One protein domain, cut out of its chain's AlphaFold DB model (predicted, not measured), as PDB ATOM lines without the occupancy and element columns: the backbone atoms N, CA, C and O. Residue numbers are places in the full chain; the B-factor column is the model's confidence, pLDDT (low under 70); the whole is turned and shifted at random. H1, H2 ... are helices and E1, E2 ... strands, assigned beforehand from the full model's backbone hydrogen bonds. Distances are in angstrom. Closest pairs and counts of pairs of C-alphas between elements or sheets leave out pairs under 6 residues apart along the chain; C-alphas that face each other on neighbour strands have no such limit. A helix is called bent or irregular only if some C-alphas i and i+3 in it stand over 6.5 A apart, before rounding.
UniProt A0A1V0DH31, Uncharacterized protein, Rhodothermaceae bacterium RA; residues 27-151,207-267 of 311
ATOM      1  N   TRP A  27       9.318  84.479 -67.231       59.69
ATOM      2  CA  TRP A  27       8.655  84.203 -65.951       59.69
ATOM      3  C   TRP A  27       7.137  84.111 -66.087       59.69
ATOM      4  O   TRP A  27       6.513  83.290 -65.413       59.69
ATOM      5  N   VAL A  28       6.537  84.944 -66.940       64.06
ATOM      6  CA  VAL A  28       5.093  84.914 -67.209       64.06
ATOM      7  C   VAL A  28       4.715  83.621 -67.932       64.06
ATOM      8  O   VAL A  28       3.765  82.955 -67.524       64.06
ATOM      9  N   GLU A  29       5.498  83.219 -68.934       67.62
ATOM     10  CA  GLU A  29       5.321  81.951 -69.651       67.62
ATOM     11  C   GLU A  29       5.506  80.738 -68.726       67.62
ATOM     12  O   GLU A  29       4.665  79.838 -68.711       67.62
ATOM     13  N   ALA A  30       6.543  80.734 -67.879       63.91
ATOM     14  CA  ALA A  30       6.766  79.662 -66.907       63.91
ATOM     15  C   ALA A  30       5.647  79.569 -65.850       63.91
ATOM     16  O   ALA A  30       5.248  78.470 -65.455       63.91
ATOM     17  N   ALA A  31       5.112  80.708 -65.399       65.69
ATOM     18  CA  ALA A  31       3.987  80.748 -64.470       65.69
ATOM     19  C   ALA A  31       2.683  80.253 -65.118       65.69
ATOM     20  O   ALA A  31       1.928  79.532 -64.464       65.69
ATOM     21  N   GLY A  32       2.442  80.596 -66.389       72.75
ATOM     22  CA  GLY A  32       1.321  80.078 -67.177       72.75
ATOM     23  C   GLY A  32       1.395  78.560 -67.343       72.75
ATOM     24  O   GLY A  32       0.473  77.852 -66.946       72.75
ATOM     25  N   ALA A  33       2.547  78.043 -67.779       73.44
ATOM     26  CA  ALA A  33       2.769  76.603 -67.919       73.44
ATOM     27  C   ALA A  33       2.576  75.844 -66.591       73.44
ATOM     28  O   ALA A  33       1.962  74.776 -66.553       73.44
ATOM     29  N   LEU A  34       3.042  76.407 -65.468       72.00
ATOM     30  CA  LEU A  34       2.813  75.827 -64.144       72.00
ATOM     31  C   LEU A  34       1.321  75.782 -63.781       72.00
ATOM     32  O   LEU A  34       0.867  74.787 -63.215       72.00
ATOM     33  N   GLN A  35       0.557  76.834 -64.087       78.31
ATOM     34  CA  GLN A  35      -0.886  76.856 -63.843       78.31
ATOM     35  C   GLN A  35      -1.615  75.800 -64.673       78.31
ATOM     36  O   GLN A  35      -2.424  75.062 -64.108       78.31
ATOM     37  N   ASP A  36      -1.278  75.659 -65.954       79.56
ATOM     38  CA  ASP A  36      -1.879  74.659 -66.841       79.56
ATOM     39  C   ASP A  36      -1.595  73.232 -66.357       79.56
ATOM     40  O   ASP A  36      -2.497  72.394 -66.272       79.56
ATOM     41  N   HIS A  37      -0.360  72.956 -65.931       75.56
ATOM     42  CA  HIS A  37      -0.008  71.659 -65.357       75.56
ATOM     43  C   HIS A  37      -0.727  71.384 -64.031       75.56
ATOM     44  O   HIS A  37      -1.187  70.264 -63.804       75.56
ATOM     45  N   LEU A  38      -0.875  72.382 -63.154       78.00
ATOM     46  CA  LEU A  38      -1.646  72.228 -61.916       78.00
ATOM     47  C   LEU A  38      -3.141  72.025 -62.191       78.00
ATOM     48  O   LEU A  38      -3.776  71.221 -61.504       78.00
ATOM     49  N   ALA A  39      -3.696  72.706 -63.196       80.12
ATOM     50  CA  ALA A  39      -5.069  72.509 -63.645       80.12
ATOM     51  C   ALA A  39      -5.273  71.088 -64.188       80.12
ATOM     52  O   ALA A  39      -6.227  70.415 -63.799       80.12
ATOM     53  N   HIS A  40      -4.332  70.584 -64.991       78.81
ATOM     54  CA  HIS A  40      -4.354  69.212 -65.492       78.81
ATOM     55  C   HIS A  40      -4.275  68.168 -64.364       78.81
ATOM     56  O   HIS A  40      -5.065  67.221 -64.333       78.81
ATOM     57  N   VAL A  41      -3.374  68.352 -63.389       78.31
ATOM     58  CA  VAL A  41      -3.286  67.476 -62.204       78.31
ATOM     59  C   VAL A  41      -4.594  67.498 -61.423       78.31
ATOM     60  O   VAL A  41      -5.086  66.443 -61.026       78.31
ATOM     61  N   ARG A  42      -5.181  68.682 -61.222       81.19
ATOM     62  CA  ARG A  42      -6.456  68.825 -60.519       81.19
ATOM     63  C   ARG A  42      -7.580  68.084 -61.240       81.19
ATOM     64  O   ARG A  42      -8.258  67.291 -60.595       81.19
ATOM     65  N   ALA A  43      -7.728  68.282 -62.547       83.12
ATOM     66  CA  ALA A  43      -8.732  67.590 -63.351       83.12
ATOM     67  C   ALA A  43      -8.545  66.064 -63.302       83.12
ATOM     68  O   ALA A  43      -9.510  65.319 -63.155       83.12
ATOM     69  N   THR A  44      -7.296  65.589 -63.339       81.56
ATOM     70  CA  THR A  44      -6.979  64.156 -63.242       81.56
ATOM     71  C   THR A  44      -7.337  63.582 -61.869       81.56
ATOM     72  O   THR A  44      -7.877  62.480 -61.774       81.56
ATOM     73  N   VAL A  45      -7.058  64.321 -60.789       81.94
ATOM     74  CA  VAL A  45      -7.441  63.927 -59.426       81.94
ATOM     75  C   VAL A  45      -8.961  63.888 -59.276       81.94
ATOM     76  O   VAL A  45      -9.475  62.909 -58.739       81.94
ATOM     77  N   GLU A  46      -9.668  64.912 -59.762       84.44
ATOM     78  CA  GLU A  46     -11.134  64.983 -59.735       84.44
ATOM     79  C   GLU A  46     -11.755  63.808 -60.507       84.44
ATOM     80  O   GLU A  46     -12.562  63.074 -59.939       84.44
ATOM     81  N   ALA A  47     -11.285  63.526 -61.727       84.69
ATOM     82  CA  ALA A  47     -11.770  62.404 -62.533       84.69
ATOM     83  C   ALA A  47     -11.573  61.040 -61.844       84.69
ATOM     84  O   ALA A  47     -12.499  60.231 -61.781       84.69
ATOM     85  N   ARG A  48     -10.387  60.779 -61.273       83.12
ATOM     86  CA  ARG A  48     -10.108  59.522 -60.546       83.12
ATOM     87  C   ARG A  48     -10.951  59.397 -59.275       83.12
ATOM     88  O   ARG A  48     -11.452  58.319 -58.957       83.12
ATOM     89  N   TRP A  49     -11.159  60.507 -58.568       83.56
ATOM     90  CA  TRP A  49     -12.026  60.546 -57.391       83.56
ATOM     91  C   TRP A  49     -13.497  60.286 -57.743       83.56
ATOM     92  O   TRP A  49     -14.183  59.575 -57.008       83.56
ATOM     93  N   ASP A  50     -13.984  60.809 -58.867       86.06
ATOM     94  CA  ASP A  50     -15.348  60.559 -59.342       86.06
ATOM     95  C   ASP A  50     -15.557  59.090 -59.733       86.06
ATOM     96  O   ASP A  50     -16.576  58.501 -59.362       86.06
ATOM     97  N   VAL A  51     -14.572  58.454 -60.379       86.00
ATOM     98  CA  VAL A  51     -14.603  57.007 -60.665       86.00
ATOM     99  C   VAL A  51     -14.683  56.194 -59.372       86.00
ATOM    100  O   VAL A  51     -15.549  55.324 -59.246       86.00
ATOM    101  N   ALA A  52     -13.837  56.490 -58.380       82.25
ATOM    102  CA  ALA A  52     -13.871  55.808 -57.087       82.25
ATOM    103  C   ALA A  52     -15.208  56.023 -56.357       82.25
ATOM    104  O   ALA A  52     -15.790  55.073 -55.825       82.25
ATOM    105  N   ARG A  53     -15.751  57.246 -56.388       84.69
ATOM    106  CA  ARG A  53     -17.074  57.554 -55.827       84.69
ATOM    107  C   ARG A  53     -18.175  56.754 -56.522       84.69
ATOM    108  O   ARG A  53     -19.041  56.220 -55.830       84.69
ATOM    109  N   GLY A  54     -18.134  56.642 -57.848       87.25
ATOM    110  CA  GLY A  54     -19.069  55.832 -58.629       87.25
ATOM    111  C   GLY A  54     -19.000  54.349 -58.258       87.25
ATOM    112  O   GLY A  54     -20.034  53.733 -58.005       87.25
ATOM    113  N   ARG A  55     -17.786  53.792 -58.121       87.06
ATOM    114  CA  ARG A  55     -17.576  52.411 -57.648       87.06
ATOM    115  C   ARG A  55     -18.158  52.203 -56.244       87.06
ATOM    116  O   ARG A  55     -18.831  51.201 -56.022       87.06
ATOM    117  N   LEU A  56     -17.955  53.143 -55.315       82.44
ATOM    118  CA  LEU A  56     -18.530  53.071 -53.963       82.44
ATOM    119  C   LEU A  56     -20.064  53.094 -53.978       82.44
ATOM    120  O   LEU A  56     -20.681  52.247 -53.333       82.44
ATOM    121  N   HIS A  57     -20.675  54.010 -54.737       86.94
ATOM    122  CA  HIS A  57     -22.136  54.080 -54.860       86.94
ATOM    123  C   HIS A  57     -22.697  52.779 -55.418       86.94
ATOM    124  O   HIS A  57     -23.575  52.194 -54.800       86.94
ATOM    125  N   GLN A  58     -22.102  52.244 -56.486       86.94
ATOM    126  CA  GLN A  58     -22.542  50.982 -57.073       86.94
ATOM    127  C   GLN A  58     -22.536  49.823 -56.061       86.94
ATOM    128  O   GLN A  58     -23.417  48.964 -56.095       86.94
ATOM    129  N   ARG A  59     -21.553  49.769 -55.153       81.81
ATOM    130  CA  ARG A  59     -21.499  48.737 -54.102       81.81
ATOM    131  C   ARG A  59     -22.594  48.935 -53.053       81.81
ATOM    132  O   ARG A  59     -23.231  47.959 -52.663       81.81
ATOM    133  N   LEU A  60     -22.822  50.174 -52.620       82.56
ATOM    134  CA  LEU A  60     -23.861  50.505 -51.642       82.56
ATOM    135  C   LEU A  60     -25.274  50.326 -52.214       82.56
ATOM    136  O   LEU A  60     -26.146  49.812 -51.518       82.56
ATOM    137  N   ASP A  61     -25.487  50.679 -53.482       87.75
ATOM    138  CA  ASP A  61     -26.760  50.507 -54.182       87.75
ATOM    139  C   ASP A  61     -27.130  49.027 -54.300       87.75
ATOM    140  O   ASP A  61     -28.258  48.662 -53.990       87.75
ATOM    141  N   ARG A  62     -26.169  48.148 -54.623       85.12
ATOM    142  CA  ARG A  62     -26.407  46.691 -54.646       85.12
ATOM    143  C   ARG A  62     -26.853  46.146 -53.291       85.12
ATOM    144  O   ARG A  62     -27.744  45.302 -53.236       85.12
ATOM    145  N   LEU A  63     -26.250  46.627 -52.202       83.25
ATOM    146  CA  LEU A  63     -26.681  46.248 -50.858       83.25
ATOM    147  C   LEU A  63     -28.092  46.769 -50.564       83.25
ATOM    148  O   LEU A  63     -28.921  46.026 -50.038       83.25
ATOM    149  N   ARG A  64     -28.373  48.033 -50.905       87.19
ATOM    150  CA  ARG A  64     -29.707  48.622 -50.742       87.19
ATOM    151  C   ARG A  64     -30.751  47.797 -51.490       87.19
ATOM    152  O   ARG A  64     -31.733  47.395 -50.879       87.19
ATOM    153  N   GLU A  65     -30.507  47.484 -52.758       91.06
ATOM    154  CA  GLU A  65     -31.392  46.665 -53.590       91.06
ATOM    155  C   GLU A  65     -31.629  45.278 -52.979       91.06
ATOM    156  O   GLU A  65     -32.769  44.821 -52.915       91.06
ATOM    157  N   ALA A  66     -30.584  44.614 -52.474       88.56
ATOM    158  CA  ALA A  66     -30.723  43.313 -51.820       88.56
ATOM    159  C   ALA A  66     -31.619  43.387 -50.568       88.56
ATOM    160  O   ALA A  66     -32.487  42.532 -50.369       88.56
ATOM    161  N   VAL A  67     -31.452  44.427 -49.746       88.19
ATOM    162  CA  VAL A  67     -32.270  44.660 -48.543       88.19
ATOM    163  C   VAL A  67     -33.710  45.044 -48.902       88.19
ATOM    164  O   VAL A  67     -34.651  44.555 -48.272       88.19
ATOM    165  N   GLU A  68     -33.914  45.876 -49.921       92.62
ATOM    166  CA  GLU A  68     -35.241  46.260 -50.415       92.62
ATOM    167  C   GLU A  68     -35.997  45.051 -50.970       92.62
ATOM    168  O   GLU A  68     -37.148  44.822 -50.596       92.62
ATOM    169  N   GLN A  69     -35.338  44.216 -51.780       93.19
ATOM    170  CA  GLN A  69     -35.916  42.968 -52.281       93.19
ATOM    171  C   GLN A  69     -36.270  42.008 -51.144       93.19
ATOM    172  O   GLN A  69     -37.361  41.439 -51.140       93.19
ATOM    173  N   ALA A  70     -35.377  41.837 -50.164       91.12
ATOM    174  CA  ALA A  70     -35.643  41.015 -48.987       91.12
ATOM    175  C   ALA A  70     -36.864  41.535 -48.206       91.12
ATOM    176  O   ALA A  70     -37.736  40.757 -47.819       91.12
ATOM    177  N   THR A  71     -36.972  42.855 -48.044       91.62
ATOM    178  CA  THR A  71     -38.100  43.506 -47.362       91.62
ATOM    179  C   THR A  71     -39.409  43.324 -48.130       91.62
ATOM    180  O   THR A  71     -40.436  43.008 -47.527       91.62
ATOM    181  N   ALA A  72     -39.386  43.485 -49.455       94.94
ATOM    182  CA  ALA A  72     -40.551  43.286 -50.311       94.94
ATOM    183  C   ALA A  72     -41.042  41.832 -50.271       94.94
ATOM    184  O   ALA A  72     -42.232  41.596 -50.068       94.94
ATOM    185  N   ARG A  73     -40.127  40.857 -50.374       94.50
ATOM    186  CA  ARG A  73     -40.453  39.426 -50.253       94.50
ATOM    187  C   ARG A  73     -41.030  39.090 -48.882       94.50
ATOM    188  O   ARG A  73     -42.054  38.425 -48.805       94.50
ATOM    189  N   HIS A  74     -40.424  39.592 -47.805       93.38
ATOM    190  CA  HIS A  74     -40.942  39.392 -46.450       93.38
ATOM    191  C   HIS A  74     -42.362  39.954 -46.290       93.38
ATOM    192  O   HIS A  74     -43.215  39.287 -45.713       93.38
ATOM    193  N   ARG A  75     -42.642  41.145 -46.841       93.31
ATOM    194  CA  ARG A  75     -43.990  41.734 -46.819       93.31
ATOM    195  C   ARG A  75     -44.998  40.884 -47.598       93.31
ATOM    196  O   ARG A  75     -46.059  40.591 -47.062       93.31
ATOM    197  N   ALA A  76     -44.643  40.429 -48.798       94.75
ATOM    198  CA  ALA A  76     -45.509  39.566 -49.601       94.75
ATOM    199  C   ALA A  76     -45.819  38.233 -48.897       94.75
ATOM    200  O   ALA A  76     -46.959  37.777 -48.907       94.75
ATOM    201  N   LEU A  77     -44.827  37.627 -48.233       94.00
ATOM    202  CA  LEU A  77     -45.038  36.419 -47.431       94.00
ATOM    203  C   LEU A  77     -45.951  36.674 -46.232       94.00
ATOM    204  O   LEU A  77     -46.768  35.818 -45.898       94.00
ATOM    205  N   LEU A  78     -45.824  37.836 -45.587       91.06
ATOM    206  CA  LEU A  78     -46.661  38.210 -44.450       91.06
ATOM    207  C   LEU A  78     -48.125  38.370 -44.882       91.06
ATOM    208  O   LEU A  78     -49.020  37.838 -44.229       91.06
ATOM    209  N   GLU A  79     -48.356  39.043 -46.008       92.38
ATOM    210  CA  GLU A  79     -49.681  39.205 -46.616       92.38
ATOM    211  C   GLU A  79     -50.271  37.857 -47.062       92.38
ATOM    212  O   GLU A  79     -51.443  37.581 -46.814       92.38
ATOM    213  N   ALA A  80     -49.461  36.983 -47.669       90.81
ATOM    214  CA  ALA A  80     -49.890  35.654 -48.108       90.81
ATOM    215  C   ALA A  80     -50.217  34.710 -46.942       90.81
ATOM    216  O   ALA A  80     -51.102  33.864 -47.067       90.81
ATOM    217  N   ALA A  81     -49.535  34.859 -45.801       87.62
ATOM    218  CA  ALA A  81     -49.775  34.034 -44.622       87.62
ATOM    219  C   ALA A  81     -51.156  34.275 -43.991       87.62
ATOM    220  O   ALA A  81     -51.656  33.378 -43.310       87.62
ATOM    221  N   ARG A  82     -51.772  35.450 -44.224       87.19
ATOM    222  CA  ARG A  82     -53.130  35.819 -43.769       87.19
ATOM    223  C   ARG A  82     -53.421  35.343 -42.345       87.19
ATOM    224  O   ARG A  82     -54.339  34.553 -42.109       87.19
ATOM    225  N   PHE A  83     -52.590  35.764 -41.394       84.56
ATOM    226  CA  PHE A  83     -52.698  35.303 -40.007       84.56
ATOM    227  C   PHE A  83     -54.048  35.656 -39.366       84.56
ATOM    228  O   PHE A  83     -54.537  34.885 -38.545       84.56
ATOM    229  N   ASP A  84     -54.678  36.746 -39.807       80.06
ATOM    230  CA  ASP A  84     -55.967  37.224 -39.295       80.06
ATOM    231  C   ASP A  84     -57.162  36.349 -39.734       80.06
ATOM    232  O   ASP A  84     -58.182  36.309 -39.053       80.06
ATOM    233  N   ASP A  85     -57.024  35.579 -40.822       78.38
ATOM    234  CA  ASP A  85     -58.088  34.716 -41.366       78.38
ATOM    235  C   ASP A  85     -58.157  33.336 -40.677       78.38
ATOM    236  O   ASP A  85     -58.953  32.473 -41.060       78.38
ATOM    237  N   ALA A  86     -57.258  33.041 -39.735       67.25
ATOM    238  CA  ALA A  86     -57.187  31.729 -39.097       67.25
ATOM    239  C   ALA A  86     -58.149  31.654 -37.898       67.25
ATOM    240  O   ALA A  86     -57.803  32.046 -36.787       67.25
ATOM    241  N   GLY A  87     -59.352  31.115 -38.116       70.25
ATOM    242  CA  GLY A  87     -60.357  30.934 -37.056       70.25
ATOM    243  C   GLY A  87     -60.021  29.856 -36.012       70.25
ATOM    244  O   GLY A  87     -60.584  29.877 -34.921       70.25
ATOM    245  N   ASP A  88     -59.096  28.935 -36.317       81.44
ATOM    246  CA  ASP A  88     -58.687  27.831 -35.436       81.44
ATOM    247  C   ASP A  88     -57.159  27.837 -35.168       81.44
ATOM    248  O   ASP A  88     -56.371  27.963 -36.116       81.44
ATOM    249  N   PRO A  89     -56.714  27.675 -33.900       79.62
ATOM    250  CA  PRO A  89     -55.305  27.544 -33.522       79.62
ATOM    251  C   PRO A  89     -54.455  26.568 -34.349       79.62
ATOM    252  O   PRO A  89     -53.287  26.872 -34.603       79.62
ATOM    253  N   ALA A  90     -54.994  25.427 -34.797       80.19
ATOM    254  CA  ALA A  90     -54.223  24.463 -35.588       80.19
ATOM    255  C   ALA A  90     -53.902  24.988 -37.000       80.19
ATOM    256  O   ALA A  90     -52.779  24.834 -37.489       80.19
ATOM    257  N   ALA A  91     -54.849  25.684 -37.635       83.06
ATOM    258  CA  ALA A  91     -54.626  26.345 -38.921       83.06
ATOM    259  C   ALA A  91     -53.621  27.504 -38.798       83.06
ATOM    260  O   ALA A  91     -52.741  27.664 -39.650       83.06
ATOM    261  N   LEU A  92     -53.700  28.284 -37.712       84.75
ATOM    262  CA  LEU A  92     -52.754  29.366 -37.423       84.75
ATOM    263  C   LEU A  92     -51.322  28.838 -37.225       84.75
ATOM    264  O   LEU A  92     -50.357  29.431 -37.718       84.75
ATOM    265  N   TRP A  93     -51.186  27.698 -36.545       84.19
ATOM    266  CA  TRP A  93     -49.916  26.996 -36.368       84.19
ATOM    267  C   TRP A  93     -49.294  26.578 -37.704       84.19
ATOM    268  O   TRP A  93     -48.156  26.951 -37.994       84.19
ATOM    269  N   GLN A  94     -50.042  25.867 -38.552       84.69
ATOM    270  CA  GLN A  94     -49.540  25.413 -39.855       84.69
ATOM    271  C   GLN A  94     -49.082  26.583 -40.735       84.69
ATOM    272  O   GLN A  94     -47.997  26.526 -41.319       84.69
ATOM    273  N   ARG A  95     -49.853  27.678 -40.771       88.06
ATOM    274  CA  ARG A  95     -49.481  28.907 -41.497       88.06
ATOM    275  C   ARG A  95     -48.196  29.525 -40.953       88.06
ATOM    276  O   ARG A  95     -47.351  29.956 -41.730       88.06
ATOM    277  N   THR A  96     -48.021  29.529 -39.634       87.44
ATOM    278  CA  THR A  96     -46.822  30.057 -38.963       87.44
ATOM    279  C   THR A  96     -45.580  29.237 -39.324       87.44
ATOM    280  O   THR A  96     -44.552  29.807 -39.695       87.44
ATOM    281  N   VAL A  97     -45.667  27.903 -39.283       85.69
ATOM    282  CA  VAL A  97     -44.561  27.011 -39.671       85.69
ATOM    283  C   VAL A  97     -44.204  27.188 -41.152       85.69
ATOM    284  O   VAL A  97     -43.025  27.347 -41.478       85.69
ATOM    285  N   ALA A  98     -45.206  27.225 -42.038       88.75
ATOM    286  CA  ALA A  98     -45.005  27.434 -43.471       88.75
ATOM    287  C   ALA A  98     -44.354  28.797 -43.761       88.75
ATOM    288  O   ALA A  98     -43.315  28.859 -44.417       88.75
ATOM    289  N   TYR A  99     -44.892  29.876 -43.185       91.00
ATOM    290  CA  TYR A  99     -44.340  31.227 -43.296       91.00
ATOM    291  C   TYR A  99     -42.871  31.285 -42.865       91.00
ATOM    292  O   TYR A  99     -42.036  31.857 -43.563       91.00
ATOM    293  N   ARG A 100     -42.519  30.657 -41.738       89.50
ATOM    294  CA  ARG A 100     -41.132  30.613 -41.253       89.50
ATOM    295  C   ARG A 100     -40.200  29.904 -42.229       89.50
ATOM    296  O   ARG A 100     -39.078  30.372 -42.437       89.50
ATOM    297  N   GLY A 101     -40.642  28.769 -42.774       88.56
ATOM    298  CA  GLY A 101     -39.902  28.020 -43.788       88.56
ATOM    299  C   GLY A 101     -39.626  28.884 -45.016       88.56
ATOM    300  O   GLY A 101     -38.472  29.055 -45.403       88.56
ATOM    301  N   GLU A 102     -40.665  29.530 -45.539       93.56
ATOM    302  CA  GLU A 102     -40.561  30.407 -46.706       93.56
ATOM    303  C   GLU A 102     -39.667  31.627 -46.452       93.56
ATOM    304  O   GLU A 102     -38.777  31.920 -47.253       93.56
ATOM    305  N   VAL A 103     -39.815  32.316 -45.313       92.81
ATOM    306  CA  VAL A 103     -38.953  33.458 -44.956       92.81
ATOM    307  C   VAL A 103     -37.491  33.026 -44.851       92.81
ATOM    308  O   VAL A 103     -36.592  33.733 -45.316       92.81
ATOM    309  N   ARG A 104     -37.220  31.853 -44.271       90.88
ATOM    310  CA  ARG A 104     -35.856  31.321 -44.187       90.88
ATOM    311  C   ARG A 104     -35.248  31.139 -45.578       90.88
ATOM    312  O   ARG A 104     -34.116  31.574 -45.793       90.88
ATOM    313  N   GLU A 105     -35.983  30.522 -46.495       93.12
ATOM    314  CA  GLU A 105     -35.454  30.115 -47.797       93.12
ATOM    315  C   GLU A 105     -35.400  31.245 -48.826       93.12
ATOM    316  O   GLU A 105     -34.465  31.277 -49.632       93.12
ATOM    317  N   THR A 106     -36.358  32.173 -48.797       93.44
ATOM    318  CA  THR A 106     -36.535  33.208 -49.835       93.44
ATOM    319  C   THR A 106     -36.067  34.603 -49.412       93.44
ATOM    320  O   THR A 106     -35.784  35.445 -50.269       93.44
ATOM    321  N   VAL A 107     -35.945  34.856 -48.102       92.62
ATOM    322  CA  VAL A 107     -35.506  36.147 -47.549       92.62
ATOM    323  C   VAL A 107     -34.148  36.005 -46.871       92.62
ATOM    324  O   VAL A 107     -33.178  36.635 -47.286       92.62
ATOM    325  N   LEU A 108     -34.054  35.166 -45.834       90.06
ATOM    326  CA  LEU A 108     -32.877  35.147 -44.961       90.06
ATOM    327  C   LEU A 108     -31.659  34.483 -45.597       90.06
ATOM    328  O   LEU A 108     -30.553  35.000 -45.452       90.06
ATOM    329  N   ARG A 109     -31.833  33.343 -46.274       88.81
ATOM    330  CA  ARG A 109     -30.726  32.650 -46.945       88.81
ATOM    331  C   ARG A 109     -30.088  33.524 -48.040       88.81
ATOM    332  O   ARG A 109     -28.890  33.763 -47.916       88.81
ATOM    333  N   PRO A 110     -30.837  34.102 -49.003       90.44
ATOM    334  CA  PRO A 110     -30.247  34.978 -50.017       90.44
ATOM    335  C   PRO A 110     -29.544  36.203 -49.423       90.44
ATOM    336  O   PRO A 110     -28.481  36.603 -49.889       90.44
ATOM    337  N   LEU A 111     -30.107  36.792 -48.364       86.25
ATOM    338  CA  LEU A 111     -29.504  37.943 -47.696       86.25
ATOM    339  C   LEU A 111     -28.181  37.573 -46.999       86.25
ATOM    340  O   LEU A 111     -27.212  38.322 -47.079       86.25
ATOM    341  N   ARG A 112     -28.106  36.393 -46.367       83.31
ATOM    342  CA  ARG A 112     -26.860  35.862 -45.786       83.31
ATOM    343  C   ARG A 112     -25.814  35.545 -46.849       83.31
ATOM    344  O   ARG A 112     -24.653  35.879 -46.657       83.31
ATOM    345  N   GLU A 113     -26.212  34.933 -47.959       85.69
ATOM    346  CA  GLU A 113     -25.320  34.664 -49.095       85.69
ATOM    347  C   GLU A 113     -24.773  35.968 -49.693       85.69
ATOM    348  O   GLU A 113     -23.586  36.057 -50.016       85.69
ATOM    349  N   HIS A 114     -25.599  37.015 -49.767       84.12
ATOM    350  CA  HIS A 114     -25.164  38.342 -50.195       84.12
ATOM    351  C   HIS A 114     -24.112  38.934 -49.245       84.12
ATOM    352  O   HIS A 114     -23.062  39.381 -49.701       84.12
ATOM    353  N   PHE A 115     -24.341  38.885 -47.929       74.56
ATOM    354  CA  PHE A 115     -23.361  39.364 -46.947       74.56
ATOM    355  C   PHE A 115     -22.071  38.531 -46.923       74.56
ATOM    356  O   PHE A 115     -20.989  39.094 -46.795       74.56
ATOM    357  N   ALA A 116     -22.163  37.211 -47.095       74.00
ATOM    358  CA  ALA A 116     -20.998  36.326 -47.126       74.00
ATOM    359  C   ALA A 116     -20.142  36.516 -48.389       74.00
ATOM    360  O   ALA A 116     -18.920  36.441 -48.325       74.00
ATOM    361  N   SER A 117     -20.776  36.772 -49.537       70.12
ATOM    362  CA  SER A 117     -20.080  37.021 -50.809       70.12
ATOM    363  C   SER A 117     -19.569  38.455 -50.956       70.12
ATOM    364  O   SER A 117     -18.674  38.709 -51.760       70.12
ATOM    365  N   SER A 118     -20.124  39.399 -50.191       64.38
ATOM    366  CA  SER A 118     -19.742  40.810 -50.207       64.38
ATOM    367  C   SER A 118     -19.414  41.290 -48.795       64.38
ATOM    368  O   SER A 118     -20.250  41.903 -48.128       64.38
ATOM    369  N   VAL A 119     -18.170  41.083 -48.352       65.69
ATOM    370  CA  VAL A 119     -17.661  41.742 -47.141       65.69
ATOM    371  C   VAL A 119     -17.540  43.236 -47.444       65.69
ATOM    372  O   VAL A 119     -16.547  43.710 -47.991       65.69
ATOM    373  N   LEU A 120     -18.595  43.994 -47.140       65.75
ATOM    374  CA  LEU A 120     -18.737  45.400 -47.531       65.75
ATOM    375  C   LEU A 120     -17.534  46.258 -47.104       65.75
ATOM    376  O   LEU A 120     -17.094  47.120 -47.859       65.75
ATOM    377  N   GLY A 121     -16.977  45.990 -45.919       63.81
ATOM    378  CA  GLY A 121     -15.774  46.663 -45.426       63.81
ATOM    379  C   GLY A 121     -14.531  46.397 -46.286       63.81
ATOM    380  O   GLY A 121     -13.792  47.333 -46.592       63.81
ATOM    381  N   GLU A 122     -14.323  45.158 -46.736       67.75
ATOM    382  CA  GLU A 122     -13.221  44.801 -47.643       67.75
ATOM    383  C   GLU A 122     -13.436  45.399 -49.031       67.75
ATOM    384  O   GLU A 122     -12.510  45.956 -49.609       67.75
ATOM    385  N   ALA A 123     -14.671  45.375 -49.541       68.12
ATOM    386  CA  ALA A 123     -15.001  45.970 -50.832       68.12
ATOM    387  C   ALA A 123     -14.756  47.490 -50.852       68.12
ATOM    388  O   ALA A 123     -14.214  48.012 -51.824       68.12
ATOM    389  N   ILE A 124     -15.116  48.201 -49.776       67.19
ATOM    390  CA  ILE A 124     -14.796  49.629 -49.604       67.19
ATOM    391  C   ILE A 124     -13.279  49.828 -49.528       67.19
ATOM    392  O   ILE A 124     -12.751  50.743 -50.163       67.19
ATOM    393  N   GLY A 125     -12.577  48.954 -48.802       66.94
ATOM    394  CA  GLY A 125     -11.122  49.011 -48.691       66.94
ATOM    395  C   GLY A 125     -10.396  48.787 -50.002       66.94
ATOM    396  O   GLY A 125      -9.448  49.516 -50.291       66.94
ATOM    397  N   GLN A 126     -10.891  47.883 -50.843       74.12
ATOM    398  CA  GLN A 126     -10.335  47.662 -52.170       74.12
ATOM    399  C   GLN A 126     -10.487  48.902 -53.053       74.12
ATOM    400  O   GLN A 126      -9.523  49.304 -53.689       74.12
ATOM    401  N   VAL A 127     -11.645  49.576 -53.040       75.44
ATOM    402  CA  VAL A 127     -11.832  50.801 -53.844       75.44
ATOM    403  C   VAL A 127     -10.868  51.913 -53.415       75.44
ATOM    404  O   VAL A 127     -10.357  52.647 -54.260       75.44
ATOM    405  N   VAL A 128     -10.594  52.044 -52.113       70.56
ATOM    406  CA  VAL A 128      -9.617  53.024 -51.609       70.56
ATOM    407  C   VAL A 128      -8.184  52.613 -51.951       70.56
ATOM    408  O   VAL A 128      -7.389  53.476 -52.317       70.56
ATOM    409  N   ALA A 129      -7.853  51.325 -51.859       74.06
ATOM    410  CA  ALA A 129      -6.548  50.808 -52.258       74.06
ATOM    411  C   ALA A 129      -6.288  51.052 -53.752       74.06
ATOM    412  O   ALA A 129      -5.267  51.644 -54.087       74.06
ATOM    413  N   ASP A 130      -7.250  50.710 -54.616       76.56
ATOM    414  CA  ASP A 130      -7.190  50.950 -56.060       76.56
ATOM    415  C   ASP A 130      -6.974  52.438 -56.363       76.56
ATOM    416  O   ASP A 130      -6.131  52.796 -57.176       76.56
ATOM    417  N   LEU A 131      -7.692  53.326 -55.669       77.19
ATOM    418  CA  LEU A 131      -7.542  54.772 -55.833       77.19
ATOM    419  C   LEU A 131      -6.142  55.267 -55.434       77.19
ATOM    420  O   LEU A 131      -5.579  56.136 -56.103       77.19
ATOM    421  N   LEU A 132      -5.581  54.749 -54.337       73.94
ATOM    422  CA  LEU A 132      -4.227  55.097 -53.898       73.94
ATOM    423  C   LEU A 132      -3.170  54.597 -54.891       73.94
ATOM    424  O   LEU A 132      -2.226  55.336 -55.186       73.94
ATOM    425  N   ASP A 133      -3.352  53.391 -55.430       78.31
ATOM    426  CA  ASP A 133      -2.495  52.814 -56.468       78.31
ATOM    427  C   ASP A 133      -2.581  53.625 -57.759       78.31
ATOM    428  O   ASP A 133      -1.556  54.047 -58.298       78.31
ATOM    429  N   GLU A 134      -3.795  53.955 -58.206       79.50
ATOM    430  CA  GLU A 134      -4.017  54.829 -59.351       79.50
ATOM    431  C   GLU A 134      -3.291  56.158 -59.119       79.50
ATOM    432  O   GLU A 134      -2.458  56.555 -59.934       79.50
ATOM    433  N   TRP A 135      -3.520  56.847 -57.997       78.12
ATOM    434  CA  TRP A 135      -2.860  58.119 -57.693       78.12
ATOM    435  C   TRP A 135      -1.338  58.040 -57.622       78.12
ATOM    436  O   TRP A 135      -0.696  59.029 -57.978       78.12
ATOM    437  N   SER A 136      -0.754  56.900 -57.246       74.81
ATOM    438  CA  SER A 136       0.703  56.712 -57.196       74.81
ATOM    439  C   SER A 136       1.407  56.990 -58.535       74.81
ATOM    440  O   SER A 136       2.562  57.415 -58.523       74.81
ATOM    441  N   THR A 137       0.680  56.872 -59.655       80.38
ATOM    442  CA  THR A 137       1.147  57.151 -61.029       80.38
ATOM    443  C   THR A 137       1.047  58.626 -61.442       80.38
ATOM    444  O   THR A 137       1.642  59.030 -62.436       80.38
ATOM    445  N   LEU A 138       0.331  59.476 -60.686       79.75
ATOM    446  CA  LEU A 138       0.190  60.914 -60.991       79.75
ATOM    447  C   LEU A 138       1.522  61.649 -61.231       79.75
ATOM    448  O   LEU A 138       1.558  62.516 -62.103       79.75
ATOM    449  N   PRO A 139       2.614  61.362 -60.494       79.19
ATOM    450  CA  PRO A 139       3.888  62.029 -60.725       79.19
ATOM    451  C   PRO A 139       4.485  61.736 -62.105       79.19
ATOM    452  O   PRO A 139       5.221  62.566 -62.628       79.19
ATOM    453  N   GLU A 140       4.196  60.582 -62.704       79.56
ATOM    454  CA  GLU A 140       4.762  60.173 -63.998       79.56
ATOM    455  C   GLU A 140       4.206  61.009 -65.156       79.56
ATOM    456  O   GLU A 140       4.906  61.252 -66.134       79.56
ATOM    457  N   ALA A 141       2.987  61.531 -65.003       71.50
ATOM    458  CA  ALA A 141       2.353  62.432 -65.961       71.50
ATOM    459  C   ALA A 141       2.890  63.877 -65.898       71.50
ATOM    460  O   ALA A 141       2.478  64.721 -66.694       71.50
ATOM    461  N   LEU A 142       3.784  64.190 -64.949       70.56
ATOM    462  CA  LEU A 142       4.328  65.534 -64.763       70.56
ATOM    463  C   LEU A 142       5.756  65.653 -65.302       70.56
ATOM    464  O   LEU A 142       6.589  64.784 -65.032       70.56
ATOM    465  N   PRO A 143       6.092  66.763 -65.985       68.81
ATOM    466  CA  PRO A 143       7.444  66.983 -66.473       68.81
ATOM    467  C   PRO A 143       8.438  67.104 -65.309       68.81
ATOM    468  O   PRO A 143       8.271  67.916 -64.396       68.81
ATOM    469  N   ALA A 144       9.520  66.324 -65.374       66.50
ATOM    470  CA  ALA A 144      10.585  66.307 -64.365       66.50
ATOM    471  C   ALA A 144      11.385  67.624 -64.294       66.50
ATOM    472  O   ALA A 144      12.024  67.907 -63.281       66.50
ATOM    473  N   VAL A 145      11.353  68.414 -65.371       64.38
ATOM    474  CA  VAL A 145      12.149  69.641 -65.546       64.38
ATOM    475  C   VAL A 145      11.490  70.854 -64.888       64.38
ATOM    476  O   VAL A 145      12.178  71.807 -64.538       64.38
ATOM    477  N   MET A 146      10.171  70.826 -64.673       61.03
ATOM    478  CA  MET A 146       9.476  71.968 -64.091       61.03
ATOM    479  C   MET A 146       9.771  72.050 -62.594       61.03
ATOM    480  O   MET A 146       9.297  71.235 -61.794       61.03
ATOM    481  N   THR A 147      10.571  73.038 -62.216       63.56
ATOM    482  CA  THR A 147      10.892  73.334 -60.827       63.56
ATOM    483  C   THR A 147       9.973  74.418 -60.298       63.56
ATOM    484  O   THR A 147       9.591  75.347 -61.002       63.56
ATOM    485  N   VAL A 148       9.587  74.287 -59.032       58.28
ATOM    486  CA  VAL A 148       8.926  75.375 -58.317       58.28
ATOM    487  C   VAL A 148      10.022  76.173 -57.613       58.28
ATOM    488  O   VAL A 148      10.607  75.632 -56.666       58.28
ATOM    489  N   PRO A 149      10.310  77.418 -58.038       53.28
ATOM    490  CA  PRO A 149      11.229  78.273 -57.307       53.28
ATOM    491  C   PRO A 149      10.590  78.645 -55.964       53.28
ATOM    492  O   PRO A 149       9.477  79.174 -55.910       53.28
ATOM    493  N   GLU A 150      11.267  78.366 -54.847       45.06
ATOM    494  CA  GLU A 150      10.893  78.971 -53.561       45.06
ATOM    495  C   GLU A 150      11.507  80.384 -53.571       45.06
ATOM    496  O   GLU A 150      12.736  80.487 -53.560       45.06
ATOM    497  N   PRO A 151      10.726  81.489 -53.629       45.72
ATOM    498  CA  PRO A 151      11.313  82.822 -53.692       45.72
ATOM    499  C   PRO A 151      12.259  83.016 -52.500       45.72
ATOM    500  O   PRO A 151      11.848  82.803 -51.343       45.72
ATOM    501  N   VAL A 207      12.808  72.834 -56.586       63.97
ATOM    502  CA  VAL A 207      12.361  71.445 -56.399       63.97
ATOM    503  C   VAL A 207      11.483  71.032 -57.582       63.97
ATOM    504  O   VAL A 207      10.505  71.728 -57.860       63.97
ATOM    505  N   PRO A 208      11.767  69.894 -58.248       74.38
ATOM    506  CA  PRO A 208      10.914  69.372 -59.313       74.38
ATOM    507  C   PRO A 208       9.477  69.144 -58.833       74.38
ATOM    508  O   PRO A 208       9.266  68.466 -57.818       74.38
ATOM    509  N   LEU A 209       8.484  69.652 -59.573       74.25
ATOM    510  CA  LEU A 209       7.063  69.495 -59.237       74.25
ATOM    511  C   LEU A 209       6.688  68.015 -59.107       74.25
ATOM    512  O   LEU A 209       6.018  67.632 -58.148       74.25
ATOM    513  N   GLN A 210       7.201  67.169 -60.003       77.56
ATOM    514  CA  GLN A 210       7.030  65.718 -59.959       77.56
ATOM    515  C   GLN A 210       7.398  65.123 -58.587       77.56
ATOM    516  O   GLN A 210       6.628  64.351 -58.017       77.56
ATOM    517  N   ARG A 211       8.536  65.522 -57.999       75.69
ATOM    518  CA  ARG A 211       8.971  65.028 -56.679       75.69
ATOM    519  C   ARG A 211       8.076  65.533 -55.548       75.69
ATOM    520  O   ARG A 211       7.840  64.810 -54.580       75.69
ATOM    521  N   LEU A 212       7.563  66.760 -55.656       74.81
ATOM    522  CA  LEU A 212       6.612  67.310 -54.685       74.81
ATOM    523  C   LEU A 212       5.265  66.587 -54.734       74.81
ATOM    524  O   LEU A 212       4.704  66.291 -53.676       74.81
ATOM    525  N   VAL A 213       4.766  66.290 -55.934       76.75
ATOM    526  CA  VAL A 213       3.520  65.542 -56.136       76.75
ATOM    527  C   VAL A 213       3.689  64.098 -55.673       76.75
ATOM    528  O   VAL A 213       2.873  63.643 -54.876       76.75
ATOM    529  N   ALA A 214       4.792  63.429 -56.029       78.56
ATOM    530  CA  ALA A 214       5.118  62.086 -55.544       78.56
ATOM    531  C   ALA A 214       5.115  62.012 -54.015       78.56
ATOM    532  O   ALA A 214       4.460  61.148 -53.436       78.56
ATOM    533  N   TYR A 215       5.752  62.973 -53.340       75.69
ATOM    534  CA  TYR A 215       5.710  63.051 -51.882       75.69
ATOM    535  C   TYR A 215       4.275  63.217 -51.349       75.69
ATOM    536  O   TYR A 215       3.882  62.558 -50.385       75.69
ATOM    537  N   HIS A 216       3.479  64.116 -51.936       76.19
ATOM    538  CA  HIS A 216       2.119  64.362 -51.453       76.19
ATOM    539  C   HIS A 216       1.231  63.131 -51.626       76.19
ATOM    540  O   HIS A 216       0.523  62.778 -50.684       76.19
ATOM    541  N   VAL A 217       1.330  62.462 -52.768       74.44
ATOM    542  CA  VAL A 217       0.588  61.244 -53.089       74.44
ATOM    543  C   VAL A 217       1.029  60.065 -52.225       74.44
ATOM    544  O   VAL A 217       0.183  59.401 -51.648       74.44
ATOM    545  N   GLN A 218       2.328  59.806 -52.079       71.12
ATOM    546  CA  GLN A 218       2.809  58.597 -51.396       71.12
ATOM    547  C   GLN A 218       2.817  58.724 -49.870       71.12
ATOM    548  O   GLN A 218       2.712  57.730 -49.159       71.12
ATOM    549  N   VAL A 219       2.982  59.942 -49.343       68.81
ATOM    550  CA  VAL A 219       3.222  60.152 -47.907       68.81
ATOM    551  C   VAL A 219       2.071  60.881 -47.230       68.81
ATOM    552  O   VAL A 219       1.659  60.515 -46.130       68.81
ATOM    553  N   ARG A 220       1.570  61.960 -47.838       70.56
ATOM    554  CA  ARG A 220       0.598  62.836 -47.171       70.56
ATOM    555  C   ARG A 220      -0.833  62.362 -47.370       70.56
ATOM    556  O   ARG A 220      -1.624  62.467 -46.440       70.56
ATOM    557  N   LEU A 221      -1.152  61.882 -48.561       71.94
ATOM    558  CA  LEU A 221      -2.504  61.536 -48.970       71.94
ATOM    559  C   LEU A 221      -3.023  60.266 -48.271       71.94
ATOM    560  O   LEU A 221      -4.078  60.373 -47.648       71.94
ATOM    561  N   PRO A 222      -2.271  59.144 -48.198       68.62
ATOM    562  CA  PRO A 222      -2.641  57.998 -47.369       68.62
ATOM    563  C   PRO A 222      -2.902  58.383 -45.914       68.62
ATOM    564  O   PRO A 222      -3.929  58.024 -45.360       68.62
ATOM    565  N   ALA A 223      -2.038  59.209 -45.313       68.25
ATOM    566  CA  ALA A 223      -2.197  59.640 -43.923       68.25
ATOM    567  C   ALA A 223      -3.435  60.528 -43.679       68.25
ATOM    568  O   ALA A 223      -3.867  60.671 -42.536       68.25
ATOM    569  N   LEU A 224      -3.971  61.174 -44.721       71.44
ATOM    570  CA  LEU A 224      -5.208  61.955 -44.647       71.44
ATOM    571  C   LEU A 224      -6.445  61.099 -44.928       71.44
ATOM    572  O   LEU A 224      -7.496  61.363 -44.350       71.44
ATOM    573  N   LEU A 225      -6.322  60.098 -45.802       68.56
ATOM    574  CA  LEU A 225      -7.424  59.218 -46.178       68.56
ATOM    575  C   LEU A 225      -7.642  58.058 -45.214       68.56
ATOM    576  O   LEU A 225      -8.784  57.651 -45.040       68.56
ATOM    577  N   GLU A 226      -6.590  57.550 -44.575       69.25
ATOM    578  CA  GLU A 226      -6.658  56.395 -43.674       69.25
ATOM    579  C   GLU A 226      -7.746  56.555 -42.591       69.25
ATOM    580  O   GLU A 226      -8.603  55.676 -42.510       69.25
ATOM    581  N   PRO A 227      -7.857  57.686 -41.860       71.81
ATOM    582  CA  PRO A 227      -8.926  57.852 -40.872       71.81
ATOM    583  C   PRO A 227     -10.330  57.877 -41.489       71.81
ATOM    584  O   PRO A 227     -11.279  57.364 -40.903       71.81
ATOM    585  N   ALA A 228     -10.488  58.489 -42.666       68.50
ATOM    586  CA  ALA A 228     -11.782  58.552 -43.347       68.50
ATOM    587  C   ALA A 228     -12.214  57.163 -43.839       68.50
ATOM    588  O   ALA A 228     -13.376  56.783 -43.708       68.50
ATOM    589  N   HIS A 229     -11.260  56.394 -44.356       68.62
ATOM    590  CA  HIS A 229     -11.454  55.020 -44.782       68.62
ATOM    591  C   HIS A 229     -11.834  54.100 -43.609       68.62
ATOM    592  O   HIS A 229     -12.830  53.385 -43.705       68.62
ATOM    593  N   GLU A 230     -11.123  54.177 -42.480       69.56
ATOM    594  CA  GLU A 230     -11.452  53.414 -41.267       69.56
ATOM    595  C   GLU A 230     -12.871  53.721 -40.763       69.56
ATOM    596  O   GLU A 230     -13.619  52.812 -40.400       69.56
ATOM    597  N   VAL A 231     -13.282  54.996 -40.786       72.25
ATOM    598  CA  VAL A 231     -14.647  55.400 -40.410       72.25
ATOM    599  C   VAL A 231     -15.684  54.782 -41.347       72.25
ATOM    600  O   VAL A 231     -16.684  54.251 -40.863       72.25
ATOM    601  N   LEU A 232     -15.454  54.813 -42.662       67.25
ATOM    602  CA  LEU A 232     -16.370  54.229 -43.646       67.25
ATOM    603  C   LEU A 232     -16.480  52.706 -43.497       67.25
ATOM    604  O   LEU A 232     -17.592  52.177 -43.491       67.25
ATOM    605  N   GLN A 233     -15.359  52.003 -43.311       68.94
ATOM    606  CA  GLN A 233     -15.361  50.559 -43.057       68.94
ATOM    607  C   GLN A 233     -16.106  50.209 -41.768       68.94
ATOM    608  O   GLN A 233     -16.916  49.282 -41.752       68.94
ATOM    609  N   ASN A 234     -15.881  50.971 -40.695       72.31
ATOM    610  CA  ASN A 234     -16.561  50.747 -39.425       72.31
ATOM    611  C   ASN A 234     -18.073  51.011 -39.532       72.31
ATOM    612  O   ASN A 234     -18.872  50.236 -39.016       72.31
ATOM    613  N   GLN A 235     -18.491  52.062 -40.244       76.00
ATOM    614  CA  GLN A 235     -19.912  52.329 -40.499       76.00
ATOM    615  C   GLN A 235     -20.568  51.201 -41.304       76.00
ATOM    616  O   GLN A 235     -21.645  50.735 -40.934       76.00
ATOM    617  N   ALA A 236     -19.902  50.727 -42.357       69.88
ATOM    618  CA  ALA A 236     -20.342  49.581 -43.147       69.88
ATOM    619  C   ALA A 236     -20.510  48.316 -42.286       69.88
ATOM    620  O   ALA A 236     -21.560  47.670 -42.334       69.88
ATOM    621  N   ALA A 237     -19.520  48.005 -41.445       71.31
ATOM    622  CA  ALA A 237     -19.577  46.878 -40.514       71.31
ATOM    623  C   ALA A 237     -20.713  47.030 -39.486       71.31
ATOM    624  O   ALA A 237     -21.454  46.083 -39.240       71.31
ATOM    625  N   CYS A 238     -20.908  48.232 -38.935       75.69
ATOM    626  CA  CYS A 238     -22.002  48.528 -38.010       75.69
ATOM    627  C   CYS A 238     -23.386  48.317 -38.643       75.69
ATOM    628  O   CYS A 238     -24.289  47.792 -37.989       75.69
ATOM    629  N   VAL A 239     -23.575  48.719 -39.903       80.12
ATOM    630  CA  VAL A 239     -24.841  48.503 -40.620       80.12
ATOM    631  C   VAL A 239     -25.091  47.010 -40.831       80.12
ATOM    632  O   VAL A 239     -26.181  46.539 -40.505       80.12
ATOM    633  N   ALA A 240     -24.088  46.260 -41.295       73.81
ATOM    634  CA  ALA A 240     -24.196  44.810 -41.460       73.81
ATOM    635  C   ALA A 240     -24.549  44.117 -40.130       73.81
ATOM    636  O   ALA A 240     -25.541  43.392 -40.053       73.81
ATOM    637  N   ALA A 241     -23.833  44.447 -39.050       77.69
ATOM    638  CA  ALA A 241     -24.082  43.900 -37.719       77.69
ATOM    639  C   ALA A 241     -25.494  44.219 -37.196       77.69
ATOM    640  O   ALA A 241     -26.134  43.375 -36.566       77.69
ATOM    641  N   ARG A 242     -26.023  45.421 -37.468       84.19
ATOM    642  CA  ARG A 242     -27.403  45.783 -37.100       84.19
ATOM    643  C   ARG A 242     -28.440  44.946 -37.841       84.19
ATOM    644  O   ARG A 242     -29.442  44.565 -37.236       84.19
ATOM    645  N   ILE A 243     -28.215  44.669 -39.123       79.81
ATOM    646  CA  ILE A 243     -29.113  43.831 -39.922       79.81
ATOM    647  C   ILE A 243     -29.082  42.393 -39.396       79.81
ATOM    648  O   ILE A 243     -30.136  41.820 -39.125       79.81
ATOM    649  N   GLU A 244     -27.895  41.837 -39.150       79.69
ATOM    650  CA  GLU A 244     -27.737  40.500 -38.566       79.69
ATOM    651  C   GLU A 244     -28.401  40.381 -37.189       79.69
ATOM    652  O   GLU A 244     -29.155  39.437 -36.939       79.69
ATOM    653  N   ALA A 245     -28.194  41.366 -36.311       79.88
ATOM    654  CA  ALA A 245     -28.842  41.416 -35.004       79.88
ATOM    655  C   ALA A 245     -30.374  41.475 -35.128       79.88
ATOM    656  O   ALA A 245     -31.078  40.795 -34.378       79.88
ATOM    657  N   GLY A 246     -30.892  42.236 -36.098       81.81
ATOM    658  CA  GLY A 246     -32.318  42.285 -36.421       81.81
ATOM    659  C   GLY A 246     -32.871  40.922 -36.847       81.81
ATOM    660  O   GLY A 246     -33.908  40.497 -36.338       81.81
ATOM    661  N   ILE A 247     -32.149  40.195 -37.705       79.50
ATOM    662  CA  ILE A 247     -32.517  38.839 -38.150       79.50
ATOM    663  C   ILE A 247     -32.561  37.863 -36.966       79.50
ATOM    664  O   ILE A 247     -33.501  37.075 -36.841       79.50
ATOM    665  N   VAL A 248     -31.561  37.910 -36.080       79.00
ATOM    666  CA  VAL A 248     -31.509  37.053 -34.883       79.00
ATOM    667  C   VAL A 248     -32.652  37.379 -33.921       79.00
ATOM    668  O   VAL A 248     -33.302  36.464 -33.408       79.00
ATOM    669  N   ALA A 249     -32.925  38.666 -33.691       81.75
ATOM    670  CA  ALA A 249     -34.023  39.109 -32.838       81.75
ATOM    671  C   ALA A 249     -35.378  38.639 -33.381       81.75
ATOM    672  O   ALA A 249     -36.139  38.016 -32.639       81.75
ATOM    673  N   TRP A 250     -35.625  38.840 -34.680       86.06
ATOM    674  CA  TRP A 250     -36.820  38.343 -35.360       86.06
ATOM    675  C   TRP A 250     -36.977  36.831 -35.184       86.06
ATOM    676  O   TRP A 250     -38.020  36.377 -34.724       86.06
ATOM    677  N   GLY A 251     -35.928  36.048 -35.457       82.81
ATOM    678  CA  GLY A 251     -35.992  34.588 -35.342       82.81
ATOM    679  C   GLY A 251     -36.295  34.124 -33.917       82.81
ATOM    680  O   GLY A 251     -37.093  33.212 -33.709       82.81
ATOM    681  N   ARG A 252     -35.709  34.783 -32.913       84.69
ATOM    682  CA  ARG A 252     -35.990  34.504 -31.499       84.69
ATOM    683  C   ARG A 252     -37.439  34.818 -31.138       84.69
ATOM    684  O   ARG A 252     -38.072  34.032 -30.435       84.69
ATOM    685  N   ASP A 253     -37.937  35.975 -31.550       84.00
ATOM    686  CA  ASP A 253     -39.283  36.413 -31.191       84.00
ATOM    687  C   ASP A 253     -40.344  35.582 -31.929       84.00
ATOM    688  O   ASP A 253     -41.350  35.204 -31.327       84.00
ATOM    689  N   PHE A 254     -40.042  35.147 -33.153       84.25
ATOM    690  CA  PHE A 254     -40.846  34.183 -33.894       84.25
ATOM    691  C   PHE A 254     -40.911  32.820 -33.190       84.25
ATOM    692  O   PHE A 254     -41.997  32.309 -32.943       84.25
ATOM    693  N   LEU A 255     -39.774  32.263 -32.756       84.06
ATOM    694  CA  LEU A 255     -39.742  31.000 -32.000       84.06
ATOM    695  C   LEU A 255     -40.519  31.078 -30.675       84.06
ATOM    696  O   LEU A 255     -41.088  30.085 -30.220       84.06
ATOM    697  N   LYS A 256     -40.546  32.248 -30.025       84.44
ATOM    698  CA  LYS A 256     -41.380  32.462 -28.832       84.44
ATOM    699  C   LYS A 256     -42.868  32.452 -29.174       84.44
ATOM    700  O   LYS A 256     -43.641  31.906 -28.392       84.44
ATOM    701  N   ALA A 257     -43.262  33.073 -30.286       80.00
ATOM    702  CA  ALA A 257     -44.645  33.057 -30.759       80.00
ATOM    703  C   ALA A 257     -45.076  31.630 -31.127       80.00
ATOM    704  O   ALA A 257     -46.108  31.159 -30.656       80.00
ATOM    705  N   GLU A 258     -44.216  30.912 -31.849       80.69
ATOM    706  CA  GLU A 258     -44.384  29.511 -32.223       80.69
ATOM    707  C   GLU A 258     -44.665  28.642 -30.978       80.69
ATOM    708  O   GLU A 258     -45.730  28.044 -30.865       80.69
ATOM    709  N   ARG A 259     -43.820  28.688 -29.941       82.12
ATOM    710  CA  ARG A 259     -44.049  27.922 -28.693       82.12
ATOM    711  C   ARG A 259     -45.388  28.197 -27.996       82.12
ATOM    712  O   ARG A 259     -45.877  27.336 -27.267       82.12
ATOM    713  N   LYS A 260     -45.955  29.398 -28.143       80.62
ATOM    714  CA  LYS A 260     -47.271  29.726 -27.570       80.62
ATOM    715  C   LYS A 260     -48.402  29.083 -28.371       80.62
ATOM    716  O   LYS A 260     -49.359  28.605 -27.771       80.62
ATOM    717  N   LEU A 261     -48.274  29.071 -29.696       74.81
ATOM    718  CA  LEU A 261     -49.252  28.484 -30.611       74.81
ATOM    719  C   LEU A 261     -49.240  26.955 -30.557       74.81
ATOM    720  O   LEU A 261     -50.307  26.353 -30.522       74.81
ATOM    721  N   ASP A 262     -48.058  26.350 -30.451       72.06
ATOM    722  CA  ASP A 262     -47.870  24.902 -30.299       72.06
ATOM    723  C   ASP A 262     -48.696  24.346 -29.120       72.06
ATOM    724  O   ASP A 262     -49.527  23.451 -29.269       72.06
ATOM    725  N   ARG A 263     -48.602  24.991 -27.949       65.31
ATOM    726  CA  ARG A 263     -49.416  24.631 -26.773       65.31
ATOM    727  C   ARG A 263     -50.923  24.783 -26.998       65.31
ATOM    728  O   ARG A 263     -51.694  24.040 -26.406       65.31
ATOM    729  N   ALA A 264     -51.369  25.740 -27.807       60.75
ATOM    730  CA  ALA A 264     -52.795  25.941 -28.067       60.75
ATOM    731  C   ALA A 264     -53.353  24.933 -29.089       60.75
ATOM    732  O   ALA A 264     -54.490  24.490 -28.944       60.75
ATOM    733  N   ALA A 265     -52.551  24.557 -30.091       58.84
ATOM    734  CA  ALA A 265     -52.947  23.668 -31.180       58.84
ATOM    735  C   ALA A 265     -53.041  22.189 -30.758       58.84
ATOM    736  O   ALA A 265     -53.911  21.478 -31.250       58.84
ATOM    737  N   PHE A 266     -52.198  21.723 -29.827       57.25
ATOM    738  CA  PHE A 266     -52.198  20.321 -29.373       57.25
ATOM    739  C   PHE A 266     -53.069  20.044 -28.133       57.25
ATOM    740  O   PHE A 266     -53.321  18.882 -27.816       57.25
ATOM    741  N   HIS A 267     -53.543  21.075 -27.421       56.16
ATOM    742  CA  HIS A 267     -54.323  20.913 -26.181       56.16
ATOM    743  C   HIS A 267     -55.821  21.233 -26.305       56.16
ATOM    744  O   HIS A 267     -56.543  21.112 -25.316       56.16
TER     745      HIS A 267
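What this domain is: This is residues 27 to 151 and 207 to 267 of the 311 residues of an uncharacterized protein of Rhodothermaceae bacterium RA (UniProt A0A1V0DH31). A long, thin rod of helices side by side: the long helices H1 and H5 run the same length on two sides, and H2, H3 and H4, roughly end to end, fold back between them. E1 is a short strand at the end of the rod where H1 begins. The printed part has 186 residues with five named helices and one named strand, in the order H1 H2 H3 H4 E1 H5, and is mostly helix. It is extended, with a radius of gyration of the C-alphas of 27.7 A and spans of 97 by 24 by 22 A.

How they stand to each other: The hub is H5, residues 209 to 266, touching three other helices. By its hydrogen bonds it was assigned as one helix, but it is bent: C-alphas 224 and 227 are 6.7 A apart. Its arms H5a, residues 209 to 224, and H5b, residues 227 to 266, stand at a shallow tilt of 30 degrees. H5a is itself irregular, with C-alphas 218 and 221 6.54 A apart, and has a kink of 31 degrees near residue 218. H3, residues 120 to 136, touches H5b at a shallow tilt of 14 degrees, opposite ways; the closest C-alphas, of Gly 121 and Gln 233, are 4.6 A apart. H2, residues 89 to 117, is one helix by its hydrogen bonds but bent, with C-alphas 106 and 109 6.5 A apart; its arms are H2a, residues 89 to 106, and H2b, residues 109 to 117. H2a with residues 89 to 97 touches H5b, closest at the C-alphas of Ala 90 and Ala 265, 4.7 A. H4, residues 138 to 141, touches H5a, closest at the C-alphas of Pro 139 and Gln 210, 4.9 A. H1, residues 27 to 81, touches H3 with residues 45 to 59, closest at the C-alphas of Ala 52 and Val 127, 6.3 A. H1 and H2a form a helical hairpin at a shallow tilt of 26 degrees. H1 is apart from H5a and H5b. H1, H2a, H3 and H5b form a bundle, a group of helices running along one another. E1, residues 147 to 149, pairs with no named strand, but its residues 147 to 148 pair antiparallel with residues 207 to 208. Every O i to N i+4 pair is within hydrogen-bond range in H1, H2a, H2b and H3, against 9 of 12 in H5a and 35 of 36 in H5b; H4 is too short for such a pair.

Where its parts are: H1 is 79.9 A long from C-alpha 27 at (8.655, 84.203, -65.951). H5b is 58.4 A long and ends at C-alpha 266, (-52.198, 20.321, -29.373). H2a is 25.5 A and H3 24.5 A long.

The domain as a whole: The C-alphas of Trp 27 and His 267, the two farthest apart, are 97.7 A apart. Residues 152 to 206 are not printed, and C-alphas 151 and 207 are 11.7 A apart across the cut. Of the links printed whole, none is long. The mean pLDDT of the printed part is 78.1, with 40 residues under 70, among them residues 143 to 151.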